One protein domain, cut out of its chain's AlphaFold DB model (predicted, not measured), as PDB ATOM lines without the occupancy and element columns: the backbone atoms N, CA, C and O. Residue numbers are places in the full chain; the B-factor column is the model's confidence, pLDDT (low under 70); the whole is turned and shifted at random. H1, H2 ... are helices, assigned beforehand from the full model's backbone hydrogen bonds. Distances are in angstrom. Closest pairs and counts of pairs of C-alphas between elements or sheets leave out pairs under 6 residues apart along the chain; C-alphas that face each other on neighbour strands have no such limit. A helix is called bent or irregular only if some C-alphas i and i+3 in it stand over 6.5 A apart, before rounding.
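What this domain is: This is residues 190 to 233 and 251 to 275 of the 330 residues of an uncharacterized protein of Ectocarpus sp. CCAP 1310/34 (UniProt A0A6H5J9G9). What is the main picture? One long helix, H1, makes the rod's length, and the short H2 packs on its middle, with residues 260 to 275 winding back toward H1's first end. What is printed? There are 69 residues with two named helices, H1 then H2, and no named strand; the class is all helix. The whole is only just loose, close to extended, with a radius of gyration of the C-alphas of 16.4 A and spans of 53 by 26 by 19 A.

How they stand to each other: Where does H1, residues 196 to 233, meet H2, residues 255 to 259? They touch, H1 with residues 216 to 220 alone; the closest C-alphas, of Pro 216 and Cys 257, are 5.1 A apart. How do the backbones run? O i to N i+4 pairs are within hydrogen-bond range in 29 of 34 for H1 and 0 of 1 for H2, where 2 of 2 O i to N i+3 pairs are.

Where its parts are: Where does H1 run? It spans 52.3 A from C-alpha 196 at (-8.015, -6.675, -5.778); it is neither bent nor irregular, but only just: C-alphas 213 and 216 are 6.4 A apart. Where does H2 end? It spans 7.0 A to C-alpha 259 at (-27.640, -32.390, -11.551).

The domain as a whole: Is anything cut? Residues 234 to 250, in the link from H1 to H2, are not printed; C-alphas 233 and 251 are 13.6 A apart. Where is confidence low? Residues 191 to 192 and 261 to 265 have pLDDT under 70.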
ATOM      1  N   LEU A 190      -8.068 -12.081   2.869       76.88
ATOM      2  CA  LEU A 190      -7.447 -11.941   1.543       76.88
ATOM      3  C   LEU A 190      -6.674 -10.624   1.366       76.88
ATOM      4  O   LEU A 190      -5.980 -10.460   0.363       76.88
ATOM      5  N   TYR A 191      -6.800  -9.689   2.309       65.88
ATOM      6  CA  TYR A 191      -6.143  -8.389   2.243       65.88
ATOM      7  C   TYR A 191      -4.646  -8.516   2.547       65.88
ATOM      8  O   TYR A 191      -4.235  -9.356   3.347       65.88
ATOM      9  N   GLY A 192      -3.817  -7.732   1.853       66.81
ATOM     10  CA  GLY A 192      -2.351  -7.803   1.921       66.81
ATOM     11  C   GLY A 192      -1.715  -9.033   1.251       66.81
ATOM     12  O   GLY A 192      -0.554  -8.973   0.871       66.81
ATOM     13  N   VAL A 193      -2.461 -10.128   1.053       73.50
ATOM     14  CA  VAL A 193      -1.966 -11.357   0.394       73.50
ATOM     15  C   VAL A 193      -2.216 -11.352  -1.118       73.50
ATOM     16  O   VAL A 193      -1.510 -12.033  -1.858       73.50
ATOM     17  N   LYS A 194      -3.242 -10.628  -1.586       78.50
ATOM     18  CA  LYS A 194      -3.658 -10.581  -2.996       78.50
ATOM     19  C   LYS A 194      -4.117  -9.191  -3.410       78.50
ATOM     20  O   LYS A 194      -4.849  -8.532  -2.663       78.50
ATOM     21  N   THR A 195      -3.771  -8.796  -4.632       88.06
ATOM     22  CA  THR A 195      -4.320  -7.599  -5.285       88.06
ATOM     23  C   THR A 195      -5.831  -7.741  -5.499       88.06
ATOM     24  O   THR A 195      -6.366  -8.851  -5.544       88.06
ATOM     25  N   TYR A 196      -6.556  -6.628  -5.636       85.06
ATOM     26  CA  TYR A 196      -8.015  -6.675  -5.778       85.06
ATOM     27  C   TYR A 196      -8.513  -7.546  -6.960       85.06
ATOM     28  O   TYR A 196      -9.413  -8.362  -6.736       85.06
ATOM     29  N   PRO A 197      -7.907  -7.508  -8.169       88.12
ATOM     30  CA  PRO A 197      -8.267  -8.423  -9.259       88.12
ATOM     31  C   PRO A 197      -8.050  -9.904  -8.907       88.12
ATOM     32  O   PRO A 197      -8.916 -10.742  -9.164       88.12
ATOM     33  N   GLU A 198      -6.943 -10.244  -8.240       90.00
ATOM     34  CA  GLU A 198      -6.672 -11.615  -7.784       90.00
ATOM     35  C   GLU A 198      -7.637 -12.073  -6.681       90.00
ATOM     36  O   GLU A 198      -7.918 -13.269  -6.562       90.00
ATOM     37  N   GLN A 199      -8.162 -11.151  -5.868       87.88
ATOM     38  CA  GLN A 199      -9.217 -11.459  -4.902       87.88
ATOM     39  C   GLN A 199     -10.536 -11.805  -5.600       87.88
ATOM     40  O   GLN A 199     -11.228 -12.710  -5.134       87.88
ATOM     41  N   LEU A 200     -10.886 -11.126  -6.699       89.56
ATOM     42  CA  LEU A 200     -12.072 -11.451  -7.502       89.56
ATOM     43  C   LEU A 200     -11.926 -12.832  -8.155       89.56
ATOM     44  O   LEU A 200     -12.755 -13.703  -7.898       89.56
ATOM     45  N   ALA A 201     -10.821 -13.075  -8.867       89.31
ATOM     46  CA  ALA A 201     -10.536 -14.373  -9.487       89.31
ATOM     47  C   ALA A 201     -10.462 -15.521  -8.457       89.31
ATOM     48  O   ALA A 201     -10.919 -16.639  -8.705       89.31
ATOM     49  N   PHE A 202      -9.928 -15.258  -7.257       88.75
ATOM     50  CA  PHE A 202      -9.935 -16.239  -6.172       88.75
ATOM     51  C   PHE A 202     -11.346 -16.518  -5.641       88.75
ATOM     52  O   PHE A 202     -11.684 -17.683  -5.439       88.75
ATOM     53  N   LYS A 203     -12.170 -15.482  -5.430       89.00
ATOM     54  CA  LYS A 203     -13.571 -15.650  -5.010       89.00
ATOM     55  C   LYS A 203     -14.354 -16.456  -6.041       89.00
ATOM     56  O   LYS A 203     -15.059 -17.376  -5.647       89.00
ATOM     57  N   GLU A 204     -14.192 -16.156  -7.327       89.44
ATOM     58  CA  GLU A 204     -14.832 -16.877  -8.433       89.44
ATOM     59  C   GLU A 204     -14.446 -18.359  -8.427       89.44
ATOM     60  O   GLU A 204     -15.320 -19.229  -8.385       89.44
ATOM     61  N   LYS A 205     -13.144 -18.657  -8.335       87.94
ATOM     62  CA  LYS A 205     -12.655 -20.035  -8.229       87.94
ATOM     63  C   LYS A 205     -13.194 -20.764  -6.994       87.94
ATOM     64  O   LYS A 205     -13.656 -21.892  -7.116       87.94
ATOM     65  N   THR A 206     -13.161 -20.142  -5.815       88.56
ATOM     66  CA  THR A 206     -13.717 -20.727  -4.581       88.56
ATOM     67  C   THR A 206     -15.225 -20.969  -4.699       88.56
ATOM     68  O   THR A 206     -15.721 -21.995  -4.234       88.56
ATOM     69  N   LEU A 207     -15.963 -20.074  -5.359       87.38
ATOM     70  CA  LEU A 207     -17.398 -20.218  -5.597       87.38
ATOM     71  C   LEU A 207     -17.680 -21.419  -6.524       87.38
ATOM     72  O   LEU A 207     -18.532 -22.249  -6.200       87.38
ATOM     73  N   MET A 208     -16.910 -21.595  -7.603       85.88
ATOM     74  CA  MET A 208     -17.003 -22.791  -8.454       85.88
ATOM     75  C   MET A 208     -16.625 -24.071  -7.690       85.88
ATOM     76  O   MET A 208     -17.447 -24.981  -7.537       85.88
ATOM     77  N   ASP A 209     -15.392 -24.137  -7.184       84.38
ATOM     78  CA  ASP A 209     -14.791 -25.357  -6.640       84.38
ATOM     79  C   ASP A 209     -15.464 -25.811  -5.335       84.38
ATOM     80  O   ASP A 209     -15.771 -26.997  -5.174       84.38
ATOM     81  N   ASP A 210     -15.670 -24.903  -4.376       83.06
ATOM     82  CA  ASP A 210     -16.148 -25.255  -3.033       83.06
ATOM     83  C   ASP A 210     -17.677 -25.247  -2.936       83.06
ATOM     84  O   ASP A 210     -18.265 -26.205  -2.417       83.06
ATOM     85  N   LEU A 211     -18.339 -24.202  -3.450       83.94
ATOM     86  CA  LEU A 211     -19.792 -24.072  -3.321       83.94
ATOM     87  C   LEU A 211     -20.544 -24.909  -4.360       83.94
ATOM     88  O   LEU A 211     -21.448 -25.651  -3.981       83.94
ATOM     89  N   PHE A 212     -20.205 -24.822  -5.647       84.31
ATOM     90  CA  PHE A 212     -21.001 -25.506  -6.671       84.31
ATOM     91  C   PHE A 212     -20.553 -26.935  -6.978       84.31
ATOM     92  O   PHE A 212     -21.409 -27.785  -7.221       84.31
ATOM     93  N   LEU A 213     -19.257 -27.251  -6.917       82.12
ATOM     94  CA  LEU A 213     -18.785 -28.615  -7.183       82.12
ATOM     95  C   LEU A 213     -18.712 -29.480  -5.915       82.12
ATOM     96  O   LEU A 213     -19.237 -30.597  -5.904       82.12
ATOM     97  N   LYS A 214     -18.113 -28.996  -4.816       85.25
ATOM     98  CA  LYS A 214     -17.953 -29.813  -3.592       85.25
ATOM     99  C   LYS A 214     -19.220 -29.909  -2.740       85.25
ATOM    100  O   LYS A 214     -19.543 -31.022  -2.316       85.25
ATOM    101  N   LEU A 215     -19.957 -28.823  -2.486       86.00
ATOM    102  CA  LEU A 215     -21.114 -28.878  -1.573       86.00
ATOM    103  C   LEU A 215     -22.192 -29.904  -1.999       86.00
ATOM    104  O   LEU A 215     -22.599 -30.693  -1.142       86.00
ATOM    105  N   PRO A 216     -22.616 -30.013  -3.277       84.69
ATOM    106  CA  PRO A 216     -23.599 -31.024  -3.684       84.69
ATOM    107  C   PRO A 216     -23.079 -32.460  -3.548       84.69
ATOM    108  O   PRO A 216     -23.857 -33.370  -3.254       84.69
ATOM    109  N   LEU A 217     -21.765 -32.679  -3.700       82.38
ATOM    110  CA  LEU A 217     -21.134 -33.977  -3.441       82.38
ATOM    111  C   LEU A 217     -21.152 -34.319  -1.946       82.38
ATOM    112  O   LEU A 217     -21.485 -35.452  -1.600       82.38
ATOM    113  N   VAL A 218     -20.847 -33.356  -1.069       87.25
ATOM    114  CA  VAL A 218     -20.930 -33.524   0.393       87.25
ATOM    115  C   VAL A 218     -22.366 -33.841   0.810       87.25
ATOM    116  O   VAL A 218     -22.588 -34.853   1.474       87.25
ATOM    117  N   ILE A 219     -23.347 -33.058   0.341       87.06
ATOM    118  CA  ILE A 219     -24.774 -33.311   0.588       87.06
ATOM    119  C   ILE A 219     -25.148 -34.719   0.110       87.06
ATOM    120  O   ILE A 219     -25.679 -35.508   0.889       87.06
ATOM    121  N   ARG A 220     -24.840 -35.093  -1.136       83.44
ATOM    122  CA  ARG A 220     -25.169 -36.430  -1.654       83.44
ATOM    123  C   ARG A 220     -24.562 -37.547  -0.801       83.44
ATOM    124  O   ARG A 220     -25.269 -38.489  -0.453       83.44
ATOM    125  N   ASN A 221     -23.283 -37.435  -0.448       86.06
ATOM    126  CA  ASN A 221     -22.577 -38.449   0.334       86.06
ATOM    127  C   ASN A 221     -23.164 -38.596   1.753       86.06
ATOM    128  O   ASN A 221     -23.303 -39.720   2.233       86.06
ATOM    129  N   GLU A 222     -23.565 -37.491   2.387       88.94
ATOM    130  CA  GLU A 222     -24.248 -37.470   3.690       88.94
ATOM    131  C   GLU A 222     -25.643 -38.117   3.610       88.94
ATOM    132  O   GLU A 222     -26.001 -38.961   4.431       88.94
ATOM    133  N   TRP A 223     -26.419 -37.827   2.563       86.62
ATOM    134  CA  TRP A 223     -27.711 -38.488   2.335       86.62
ATOM    135  C   TRP A 223     -27.563 -39.992   2.031       86.62
ATOM    136  O   TRP A 223     -28.370 -40.801   2.497       86.62
ATOM    137  N   ASP A 224     -26.518 -40.403   1.309       83.31
ATOM    138  CA  ASP A 224     -26.196 -41.821   1.095       83.31
ATOM    139  C   ASP A 224     -25.596 -42.497   2.350       83.31
ATOM    140  O   ASP A 224     -25.717 -43.717   2.498       83.31
ATOM    141  N   LYS A 225     -24.993 -41.753   3.293       87.38
ATOM    142  CA  LYS A 225     -24.656 -42.245   4.648       87.38
ATOM    143  C   LYS A 225     -25.935 -42.523   5.444       87.38
ATOM    144  O   LYS A 225     -26.154 -43.674   5.824       87.38
ATOM    145  N   ARG A 226     -26.841 -41.544   5.551       86.69
ATOM    146  CA  ARG A 226     -28.152 -41.695   6.217       86.69
ATOM    147  C   ARG A 226     -28.979 -42.853   5.660       86.69
ATOM    148  O   ARG A 226     -29.552 -43.624   6.425       86.69
ATOM    149  N   PHE A 227     -29.010 -43.033   4.338       83.19
ATOM    150  CA  PHE A 227     -29.723 -44.160   3.727       83.19
ATOM    151  C   PHE A 227     -29.103 -45.527   4.075       83.19
ATOM    152  O   PHE A 227     -29.835 -46.486   4.324       83.19
ATOM    153  N   ARG A 228     -27.765 -45.631   4.128       83.81
ATOM    154  CA  ARG A 228     -27.075 -46.860   4.569       83.81
ATOM    155  C   ARG A 228     -27.338 -47.162   6.044       83.81
ATOM    156  O   ARG A 228     -27.553 -48.321   6.388       83.81
ATOM    157  N   GLU A 229     -27.358 -46.141   6.896       86.50
ATOM    158  CA  GLU A 229     -27.692 -46.274   8.319       86.50
ATOM    159  C   GLU A 229     -29.141 -46.716   8.528       86.50
ATOM    160  O   GLU A 229     -29.380 -47.680   9.251       86.50
ATOM    161  N   TRP A 230     -30.096 -46.091   7.835       85.94
ATOM    162  CA  TRP A 230     -31.496 -46.512   7.865       85.94
ATOM    163  C   TRP A 230     -31.661 -47.970   7.423       85.94
ATOM    164  O   TRP A 230     -32.283 -48.749   8.141       85.94
ATOM    165  N   LYS A 231     -31.039 -48.377   6.302       79.88
ATOM    166  CA  LYS A 231     -31.099 -49.772   5.829       79.88
ATOM    167  C   LYS A 231     -30.563 -50.751   6.883       79.88
ATOM    168  O   LYS A 231     -31.184 -51.783   7.116       79.88
ATOM    169  N   ARG A 232     -29.446 -50.409   7.539       81.69
ATOM    170  CA  ARG A 232     -28.852 -51.208   8.626       81.69
ATOM    171  C   ARG A 232     -29.815 -51.354   9.807       81.69
ATOM    172  O   ARG A 232     -29.991 -52.454  10.316       81.69
ATOM    173  N   ASN A 233     -30.457 -50.258  10.210       83.31
ATOM    174  CA  ASN A 233     -31.368 -50.228  11.355       83.31
ATOM    175  C   ASN A 233     -32.692 -50.969  11.093       83.31
ATOM    176  O   ASN A 233     -33.308 -51.445  12.037       83.31
ATOM    177  N   LEU A 251     -35.396 -39.838   2.691       80.75
ATOM    178  CA  LEU A 251     -34.022 -40.318   2.478       80.75
ATOM    179  C   LEU A 251     -33.580 -40.207   1.009       80.75
ATOM    180  O   LEU A 251     -32.476 -40.628   0.641       80.75
ATOM    181  N   ARG A 252     -34.416 -39.626   0.140       79.19
ATOM    182  CA  ARG A 252     -34.035 -39.302  -1.236       79.19
ATOM    183  C   ARG A 252     -33.290 -37.974  -1.263       79.19
ATOM    184  O   ARG A 252     -33.908 -36.920  -1.214       79.19
ATOM    185  N   CYS A 253     -31.966 -38.047  -1.444       81.88
ATOM    186  CA  CYS A 253     -31.134 -36.879  -1.757       81.88
ATOM    187  C   CYS A 253     -31.823 -36.009  -2.831       81.88
ATOM    188  O   CYS A 253     -32.223 -36.590  -3.854       81.88
ATOM    189  N   PRO A 254     -31.981 -34.686  -2.615       82.69
ATOM    190  CA  PRO A 254     -32.726 -33.805  -3.509       82.69
ATOM    191  C   PRO A 254     -32.305 -33.927  -4.974       82.69
ATOM    192  O   PRO A 254     -31.124 -34.094  -5.284       82.69
ATOM    193  N   ALA A 255     -33.271 -33.820  -5.891       80.81
ATOM    194  CA  ALA A 255     -33.023 -33.997  -7.324       80.81
ATOM    195  C   ALA A 255     -31.935 -33.042  -7.850       80.81
ATOM    196  O   ALA A 255     -31.046 -33.477  -8.580       80.81
ATOM    197  N   TRP A 256     -31.938 -31.786  -7.389       79.56
ATOM    198  CA  TRP A 256     -30.959 -30.772  -7.785       79.56
ATOM    199  C   TRP A 256     -29.510 -31.168  -7.451       79.56
ATOM    200  O   TRP A 256     -28.632 -30.993  -8.289       79.56
ATOM    201  N   CYS A 257     -29.256 -31.845  -6.323       77.75
ATOM    202  CA  CYS A 257     -27.922 -32.355  -5.972       77.75
ATOM    203  C   CYS A 257     -27.383 -33.399  -6.971       77.75
ATOM    204  O   CYS A 257     -26.172 -33.598  -7.065       77.75
ATOM    205  N   ARG A 258     -28.254 -34.084  -7.727       71.06
ATOM    206  CA  ARG A 258     -27.836 -35.045  -8.766       71.06
ATOM    207  C   ARG A 258     -27.432 -34.362 -10.071       71.06
ATOM    208  O   ARG A 258     -26.668 -34.954 -10.829       71.06
ATOM    209  N   MET A 259     -27.895 -33.134 -10.312       70.56
ATOM    210  CA  MET A 259     -27.640 -32.390 -11.551       70.56
ATOM    211  C   MET A 259     -26.181 -31.915 -11.683       70.56
ATOM    212  O   MET A 259     -25.711 -31.721 -12.797       70.56
ATOM    213  N   PHE A 260     -25.437 -31.834 -10.572       70.94
ATOM    214  CA  PHE A 260     -23.991 -31.542 -10.544       70.94
ATOM    215  C   PHE A 260     -23.103 -32.755 -10.858       70.94
ATOM    216  O   PHE A 260     -21.881 -32.660 -10.815       70.94
ATOM    217  N   LYS A 261     -23.674 -33.930 -11.158       62.38
ATOM    218  CA  LYS A 261     -22.893 -35.124 -11.527       62.38
ATOM    219  C   LYS A 261     -22.470 -35.096 -13.008       62.38
ATOM    220  O   LYS A 261     -22.523 -36.126 -13.682       62.38
ATOM    221  N   ARG A 262     -22.068 -33.930 -13.518       63.53
ATOM    222  CA  ARG A 262     -21.503 -33.791 -14.863       63.53
ATOM    223  C   ARG A 262     -20.002 -34.090 -14.816       63.53
ATOM    224  O   ARG A 262     -19.321 -33.741 -13.857       63.53
ATOM    225  N   ARG A 263     -19.493 -34.817 -15.815       60.38
ATOM    226  CA  ARG A 263     -18.069 -35.219 -15.896       60.38
ATOM    227  C   ARG A 263     -17.151 -34.100 -16.395       60.38
ATOM    228  O   ARG A 263     -15.942 -34.219 -16.261       60.38
ATOM    229  N   ASP A 264     -17.743 -33.062 -16.968       68.38
ATOM    230  CA  ASP A 264     -17.107 -31.897 -17.589       68.38
ATOM    231  C   ASP A 264     -16.767 -30.772 -16.589       68.38
ATOM    232  O   ASP A 264     -16.148 -29.787 -16.973       68.38
ATOM    233  N   GLY A 265     -17.158 -30.903 -15.314       66.56
ATOM    234  CA  GLY A 265     -16.970 -29.858 -14.301       66.56
ATOM    235  C   GLY A 265     -17.945 -28.681 -14.417       66.56
ATOM    236  O   GLY A 265     -17.788 -27.699 -13.695       66.56
ATOM    237  N   THR A 266     -18.958 -28.766 -15.284       71.25
ATOM    238  CA  THR A 266     -19.957 -27.706 -15.472       71.25
ATOM    239  C   THR A 266     -21.084 -27.779 -14.444       71.25
ATOM    240  O   THR A 266     -21.495 -28.850 -13.980       71.25
ATOM    241  N   VAL A 267     -21.614 -26.609 -14.102       79.06
ATOM    242  CA  VAL A 267     -22.807 -26.448 -13.267       79.06
ATOM    243  C   VAL A 267     -24.076 -26.447 -14.134       79.06
ATOM    244  O   VAL A 267     -24.022 -26.064 -15.299       79.06
ATOM    245  N   PRO A 268     -25.235 -26.895 -13.616       79.19
ATOM    246  CA  PRO A 268     -26.466 -27.021 -14.403       79.19
ATOM    247  C   PRO A 268     -27.264 -25.706 -14.545       79.19
ATOM    248  O   PRO A 268     -28.462 -25.762 -14.814       79.19
ATOM    249  N   PHE A 269     -26.638 -24.551 -14.318       82.38
ATOM    250  CA  PHE A 269     -27.234 -23.213 -14.371       82.38
ATOM    251  C   PHE A 269     -26.163 -22.179 -14.724       82.38
ATOM    252  O   PHE A 269     -24.985 -22.387 -14.430       82.38
ATOM    253  N   ASP A 270     -26.579 -21.054 -15.294       85.50
ATOM    254  CA  ASP A 270     -25.680 -19.943 -15.592       85.50
ATOM    255  C   ASP A 270     -25.265 -19.219 -14.305       85.50
ATOM    256  O   ASP A 270     -26.066 -19.031 -13.385       85.50
ATOM    257  N   VAL A 271     -23.998 -18.812 -14.235       84.50
ATOM    258  CA  VAL A 271     -23.448 -18.065 -13.100       84.50
ATOM    259  C   VAL A 271     -23.045 -16.683 -13.581       84.50
ATOM    260  O   VAL A 271     -22.129 -16.542 -14.386       84.50
ATOM    261  N   SER A 272     -23.724 -15.657 -13.072       89.62
ATOM    262  CA  SER A 272     -23.352 -14.267 -13.323       89.62
ATOM    263  C   SER A 272     -21.957 -13.961 -12.754       89.62
ATOM    264  O   SER A 272     -21.633 -14.444 -11.663       89.62
ATOM    265  N   PRO A 273     -21.143 -13.134 -13.435       88.50
ATOM    266  CA  PRO A 273     -19.813 -12.770 -12.955       88.50
ATOM    267  C   PRO A 273     -19.880 -12.016 -11.621       88.50
ATOM    268  O   PRO A 273     -20.865 -11.340 -11.308       88.50
ATOM    269  N   ILE A 274     -18.805 -12.102 -10.834       89.44
ATOM    270  CA  ILE A 274     -18.695 -11.355  -9.577       89.44
ATOM    271  C   ILE A 274     -18.564  -9.865  -9.898       89.44
ATOM    272  O   ILE A 274     -17.553  -9.421 -10.439       89.44
ATOM    273  N   VAL A 275     -19.577  -9.087  -9.515       89.88
ATOM    274  CA  VAL A 275     -19.558  -7.626  -9.641       89.88
ATOM    275  C   VAL A 275     -18.509  -7.051  -8.674       89.88
ATOM    276  O   VAL A 275     -18.567  -7.357  -7.477       89.88
TER     277      VAL A 275